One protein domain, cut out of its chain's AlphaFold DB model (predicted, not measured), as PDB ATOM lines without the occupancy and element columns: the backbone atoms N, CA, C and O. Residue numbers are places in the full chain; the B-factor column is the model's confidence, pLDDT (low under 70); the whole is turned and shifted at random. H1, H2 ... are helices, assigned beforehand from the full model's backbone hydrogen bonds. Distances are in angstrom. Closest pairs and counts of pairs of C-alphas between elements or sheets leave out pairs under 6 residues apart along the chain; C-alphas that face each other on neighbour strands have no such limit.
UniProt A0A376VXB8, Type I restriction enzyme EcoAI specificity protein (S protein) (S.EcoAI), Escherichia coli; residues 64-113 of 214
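What this domain is: This is residues 64 to 113 of the 214 residues of the protein "Type I restriction enzyme EcoAI specificity protein (S protein) (S.EcoAI)" of Escherichia coli (UniProt A0A376VXB8). One straight helix, H1, is followed by a wide open loop of chain that folds back, runs past H1 and on beyond it, and returns to end in a short helix turn, H2, beside H1; residues 98 to 103 stick out at the far end. The printed part has 50 residues with two named helices, H1 then H2, and no named strand; the class is all helix, with under half of the residues in named elements. It is loose, with a radius of gyration of the C-alphas of 13.0 A, and only just flat, spanning 38 by 21 by 11 A.

How they stand to each other: H1, residues 64 to 79, touches H2, residues 110 to 113, with residues 67 to 71 alone. The closest C-alphas are those of Ile 70 and Leu 113, 6.6 A apart. Every O i to N i+4 pair in H1 is within hydrogen-bond range; H2 is too short for such a pair.

Where its parts are: H1 begins at C-alpha 64 (119.672, 106.368, 206.332) and measures 22.6 A. H2 measures 5.4 A and ends at C-alpha 113 (114.165, 116.404, 202.544).

The domain as a whole: The C-alphas of Gln 80 and Phe 99 are farthest apart, 38.0 A. The link, residues 80 to 109, is long. The printed part has no cut, and no printed residue is under 70 in pLDDT.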
ATOM      1  N   SER A  64     119.789 107.097 207.598       90.81
ATOM      2  CA  SER A  64     119.672 106.368 206.332       90.81
ATOM      3  C   SER A  64     118.282 105.753 206.107       90.81
ATOM      4  O   SER A  64     117.765 105.792 204.987       90.81
ATOM      5  N   GLU A  65     117.623 105.238 207.151       92.06
ATOM      6  CA  GLU A  65     116.280 104.652 207.044       92.06
ATOM      7  C   GLU A  65     115.215 105.726 206.814       92.06
ATOM      8  O   GLU A  65     114.351 105.584 205.941       92.06
ATOM      9  N   LEU A  66     115.313 106.854 207.521       90.44
ATOM     10  CA  LEU A  66     114.444 108.002 207.280       90.44
ATOM     11  C   LEU A  66     114.627 108.546 205.855       90.44
ATOM     12  O   LEU A  66     113.643 108.836 205.173       90.44
ATOM     13  N   LEU A  67     115.865 108.631 205.368       90.75
ATOM     14  CA  LEU A  67     116.156 109.089 204.010       90.75
ATOM     15  C   LEU A  67     115.577 108.153 202.942       90.75
ATOM     16  O   LEU A  67     115.032 108.638 201.947       90.75
ATOM     17  N   LYS A  68     115.596 106.830 203.161       91.81
ATOM     18  CA  LYS A  68     114.911 105.862 202.283       91.81
ATOM     19  C   LYS A  68     113.403 106.116 202.231       91.81
ATOM     20  O   LYS A  68     112.827 106.140 201.142       91.81
ATOM     21  N   ARG A  69     112.763 106.357 203.383       93.56
ATOM     22  CA  ARG A  69     111.323 106.685 203.458       93.56
ATOM     23  C   ARG A  69     111.004 107.988 202.726       93.56
ATOM     24  O   ARG A  69     110.065 108.034 201.936       93.56
ATOM     25  N   ILE A  70     111.823 109.021 202.925       90.94
ATOM     26  CA  ILE A  70     111.696 110.311 202.236       90.94
ATOM     27  C   ILE A  70     111.853 110.147 200.718       90.94
ATOM     28  O   ILE A  70     111.086 110.733 199.952       90.94
ATOM     29  N   ALA A  71     112.811 109.337 200.264       89.75
ATOM     30  CA  ALA A  71     113.014 109.069 198.844       89.75
ATOM     31  C   ALA A  71     111.808 108.351 198.212       89.75
ATOM     32  O   ALA A  71     111.408 108.698 197.097       89.75
ATOM     33  N   ALA A  72     111.204 107.396 198.927       91.69
ATOM     34  CA  ALA A  72     109.991 106.707 198.492       91.69
ATOM     35  C   ALA A  72     108.791 107.666 198.393       91.69
ATOM     36  O   ALA A  72     108.132 107.712 197.353       91.69
ATOM     37  N   GLU A  73     108.564 108.493 199.417       90.94
ATOM     38  CA  GLU A  73     107.497 109.505 199.423       90.94
ATOM     39  C   GLU A  73     107.677 110.513 198.279       90.94
ATOM     40  O   GLU A  73     106.754 110.797 197.513       90.94
ATOM     41  N   LYS A  74     108.908 110.997 198.079       89.38
ATOM     42  CA  LYS A  74     109.255 111.873 196.956       89.38
ATOM     43  C   LYS A  74     108.926 111.224 195.609       89.38
ATOM     44  O   LYS A  74     108.381 111.895 194.731       89.38
ATOM     45  N   ALA A  75     109.258 109.947 195.418       90.06
ATOM     46  CA  ALA A  75     108.975 109.231 194.175       90.06
ATOM     47  C   ALA A  75     107.464 109.117 193.909       90.06
ATOM     48  O   ALA A  75     107.023 109.319 192.774       90.06
ATOM     49  N   GLU A  76     106.672 108.872 194.951       91.62
ATOM     50  CA  GLU A  76     105.216 108.797 194.856       91.62
ATOM     51  C   GLU A  76     104.592 110.170 194.541       91.62
ATOM     52  O   GLU A  76     103.760 110.284 193.641       91.62
ATOM     53  N   LEU A  77     105.068 111.253 195.163       88.31
ATOM     54  CA  LEU A  77     104.621 112.617 194.842       88.31
ATOM     55  C   LEU A  77     104.957 113.036 193.401       88.31
ATOM     56  O   LEU A  77     104.170 113.750 192.769       88.31
ATOM     57  N   VAL A  78     106.102 112.593 192.863       89.62
ATOM     58  CA  VAL A  78     106.451 112.786 191.442       89.62
ATOM     59  C   VAL A  78     105.486 112.006 190.549       89.62
ATOM     60  O   VAL A  78     105.002 112.550 189.558       89.62
ATOM     61  N   LYS A  79     105.180 110.751 190.896       91.44
ATOM     62  CA  LYS A  79     104.252 109.893 190.144       91.44
ATOM     63  C   LYS A  79     102.830 110.463 190.116       91.44
ATOM     64  O   LYS A  79     102.175 110.404 189.081       91.44
ATOM     65  N   GLN A  80     102.389 111.076 191.214       90.81
ATOM     66  CA  GLN A  80     101.107 111.783 191.311       90.81
ATOM     67  C   GLN A  80     101.097 113.145 190.590       90.81
ATOM     68  O   GLN A  80     100.057 113.795 190.531       90.81
ATOM     69  N   GLY A  81     102.239 113.619 190.078       85.06
ATOM     70  CA  GLY A  81     102.350 114.913 189.397       85.06
ATOM     71  C   GLY A  81     102.265 116.135 190.319       85.06
ATOM     72  O   GLY A  81     102.220 117.262 189.827       85.06
ATOM     73  N   LYS A  82     102.277 115.942 191.645       81.50
ATOM     74  CA  LYS A  82     102.246 117.034 192.636       81.50
ATOM     75  C   LYS A  82     103.547 117.832 192.655       81.50
ATOM     76  O   LYS A  82     103.541 119.026 192.947       81.50
ATOM     77  N   ILE A  83     104.661 117.180 192.324       83.31
ATOM     78  CA  ILE A  83     105.978 117.810 192.201       83.31
ATOM     79  C   ILE A  83     106.640 117.426 190.878       83.31
ATOM     80  O   ILE A  83     106.463 116.326 190.357       83.31
ATOM     81  N   LYS A  84     107.444 118.341 190.331       82.25
ATOM     82  CA  LYS A  84     108.242 118.061 189.133       82.25
ATOM     83  C   LYS A  84     109.414 117.150 189.488       82.25
ATOM     84  O   LYS A  84     110.050 117.333 190.527       82.25
ATOM     85  N   LYS A  85     109.754 116.230 188.582       82.25
ATOM     86  CA  LYS A  85     110.972 115.423 188.697       82.25
ATOM     87  C   LYS A  85     112.187 116.352 188.727       82.25
ATOM     88  O   LYS A  85     112.456 117.072 187.766       82.25
ATOM     89  N   GLN A  86     112.889 116.362 189.853       76.44
ATOM     90  CA  GLN A  86     114.120 117.125 190.010       76.44
ATOM     91  C   GLN A  86     115.275 116.399 189.315       76.44
ATOM     92  O   GLN A  86     115.253 115.174 189.163       76.44
ATOM     93  N   LYS A  87     116.289 117.161 188.894       78.94
ATOM     94  CA  LYS A  87     117.565 116.571 188.480       78.94
ATOM     95  C   LYS A  87     118.175 115.813 189.670       78.94
ATOM     96  O   LYS A  87     117.927 116.226 190.807       78.94
ATOM     97  N   PRO A  88     118.949 114.742 189.421       80.56
ATOM     98  CA  PRO A  88     119.763 114.128 190.461       80.56
ATOM     99  C   PRO A  88     120.556 115.216 191.182       80.56
ATOM    100  O   PRO A  88     121.148 116.083 190.531       80.56
ATOM    101  N   LEU A  89     120.471 115.224 192.509       80.38
ATOM    102  CA  LEU A  89     121.234 116.162 193.319       80.38
ATOM    103  C   LEU A  89     122.700 115.712 193.309       80.38
ATOM    104  O   LEU A  89     122.947 114.506 193.271       80.38
ATOM    105  N   PRO A  90     123.656 116.653 193.292       83.00
ATOM    106  CA  PRO A  90     125.061 116.300 193.410       83.00
ATOM    107  C   PRO A  90     125.313 115.621 194.759       83.00
ATOM    108  O   PRO A  90     124.630 115.909 195.748       83.00
ATOM    109  N   GLU A  91     126.288 114.718 194.776       84.88
ATOM    110  CA  GLU A  91     126.813 114.163 196.019       84.88
ATOM    111  C   GLU A  91     127.492 115.273 196.827       84.88
ATOM    112  O   GLU A  91     128.079 116.192 196.253       84.88
ATOM    113  N   ILE A  92     127.378 115.190 198.153       86.06
ATOM    114  CA  ILE A  92     128.028 116.130 199.070       86.06
ATOM    115  C   ILE A  92     129.511 115.780 199.102       86.06
ATOM    116  O   ILE A  92     129.866 114.664 199.496       86.06
ATOM    117  N   SER A  93     130.362 116.718 198.696       87.75
ATOM    118  CA  SER A  93     131.805 116.486 198.665       87.75
ATOM    119  C   SER A  93     132.404 116.481 200.078       87.75
ATOM    120  O   SER A  93     131.785 116.954 201.034       87.75
ATOM    121  N   GLU A  94     133.616 115.944 200.247       84.75
ATOM    122  CA  GLU A  94     134.287 115.951 201.558       84.75
ATOM    123  C   GLU A  94     134.591 117.378 202.040       84.75
ATOM    124  O   GLU A  94     134.548 117.653 203.235       84.75
ATOM    125  N   GLU A  95     134.817 118.320 201.122       87.12
ATOM    126  CA  GLU A  95     135.048 119.732 201.444       87.12
ATOM    127  C   GLU A  95     133.793 120.431 201.993       87.12
ATOM    128  O   GLU A  95     133.902 121.419 202.720       87.12
ATOM    129  N   GLU A  96     132.600 119.927 201.665       85.31
ATOM    130  CA  GLU A  96     131.323 120.434 202.177       85.31
ATOM    131  C   GLU A  96     130.983 119.895 203.575       85.31
ATOM    132  O   GLU A  96     130.017 120.362 204.182       85.31
ATOM    133  N   LYS A  97     131.758 118.935 204.103       89.06
ATOM    134  CA  LYS A  97     131.547 118.319 205.420       89.06
ATOM    135  C   LYS A  97     132.425 119.016 206.467       89.06
ATOM    136  O   LYS A  97     133.601 118.691 206.611       89.06
ATOM    137  N   PRO A  98     131.884 119.970 207.249       85.81
ATOM    138  CA  PRO A  98     132.695 120.785 208.155       85.81
ATOM    139  C   PRO A  98     133.239 120.019 209.370       85.81
ATOM    140  O   PRO A  98     134.128 120.525 210.056       85.81
ATOM    141  N   PHE A  99     132.667 118.857 209.700       86.19
ATOM    142  CA  PHE A  99     133.059 118.037 210.845       86.19
ATOM    143  C   PHE A  99     132.570 116.587 210.712       86.19
ATOM    144  O   PHE A  99     131.671 116.284 209.926       86.19
ATOM    145  N   GLU A 100     133.147 115.711 211.536       87.56
ATOM    146  CA  GLU A 100     132.723 114.316 211.699       87.56
ATOM    147  C   GLU A 100     131.375 114.228 212.418       87.56
ATOM    148  O   GLU A 100     131.188 114.822 213.488       87.56
ATOM    149  N   LEU A 101     130.447 113.476 211.829       88.94
ATOM    150  CA  LEU A 101     129.130 113.237 212.400       88.94
ATOM    151  C   LEU A 101     129.158 112.115 213.449       88.94
ATOM    152  O   LEU A 101     130.009 111.227 213.373       88.94
ATOM    153  N   PRO A 102     128.213 112.128 214.403       88.75
ATOM    154  CA  PRO A 102     127.953 110.972 215.250       88.75
ATOM    155  C   PRO A 102     127.525 109.736 214.445       88.75
ATOM    156  O   PRO A 102     127.082 109.838 213.299       88.75
ATOM    157  N   GLU A 103     127.631 108.561 215.065       85.69
ATOM    158  CA  GLU A 103     127.132 107.317 214.478       85.69
ATOM    159  C   GLU A 103     125.626 107.419 214.180       85.69
ATOM    160  O   GLU A 103     124.869 108.032 214.930       85.69
ATOM    161  N   GLY A 104     125.201 106.878 213.038       87.88
ATOM    162  CA  GLY A 104     123.808 106.926 212.587       87.88
ATOM    163  C   GLY A 104     123.365 108.247 211.941       87.88
ATOM    164  O   GLY A 104     122.311 108.269 211.308       87.88
ATOM    165  N   TRP A 105     124.143 109.331 212.024       90.19
ATOM    166  CA  TRP A 105     123.826 110.599 211.356       90.19
ATOM    167  C   TRP A 105     124.317 110.612 209.904       90.19
ATOM    168  O   TRP A 105     125.362 110.052 209.580       90.19
ATOM    169  N   GLU A 106     123.605 111.328 209.031       90.19
ATOM    170  CA  GLU A 106     124.010 111.513 207.635       90.19
ATOM    171  C   GLU A 106     123.956 112.977 207.201       90.19
ATOM    172  O   GLU A 106     123.031 113.724 207.530       90.19
ATOM    173  N   TRP A 107     124.948 113.380 206.405       91.19
ATOM    174  CA  TRP A 107     124.911 114.654 205.701       91.19
ATOM    175  C   TRP A 107     123.903 114.575 204.559       91.19
ATOM    176  O   TRP A 107     123.982 113.699 203.700       91.19
ATOM    177  N   VAL A 108     122.978 115.528 204.518       90.38
ATOM    178  CA  VAL A 108     121.946 115.594 203.484       90.38
ATOM    179  C   VAL A 108     121.685 117.039 203.076       90.38
ATOM    180  O   VAL A 108     121.673 117.952 203.902       90.38
ATOM    181  N   THR A 109     121.447 117.270 201.784       87.88
ATOM    182  CA  THR A 109     121.045 118.597 201.303       87.88
ATOM    183  C   THR A 109     119.545 118.812 201.495       87.88
ATOM    184  O   THR A 109     118.737 117.902 201.314       87.88
ATOM    185  N   PHE A 110     119.132 120.050 201.774       86.00
ATOM    186  CA  PHE A 110     117.724 120.400 202.024       86.00
ATOM    187  C   PHE A 110     116.762 119.958 200.901       86.00
ATOM    188  O   PHE A 110     115.599 119.644 201.143       86.00
ATOM    189  N   SER A 111     117.249 119.881 199.660       86.81
ATOM    190  CA  SER A 111     116.457 119.446 198.499       86.81
ATOM    191  C   SER A 111     116.145 117.939 198.480       86.81
ATOM    192  O   SER A 111     115.289 117.490 197.713       86.81
ATOM    193  N   HIS A 112     116.825 117.137 199.303       87.50
ATOM    194  CA  HIS A 112     116.453 115.738 199.524       87.50
ATOM    195  C   HIS A 112     115.257 115.620 200.466       87.50
ATOM    196  O   HIS A 112     114.402 114.774 200.234       87.50
ATOM    197  N   LEU A 113     115.172 116.484 201.480       89.69
ATOM    198  CA  LEU A 113     114.165 116.404 202.544       89.69
ATOM    199  C   LEU A 113     112.820 117.051 202.164       89.69
ATOM    200  O   LEU A 113     111.804 116.827 202.824       89.69
TER     201      LEU A 113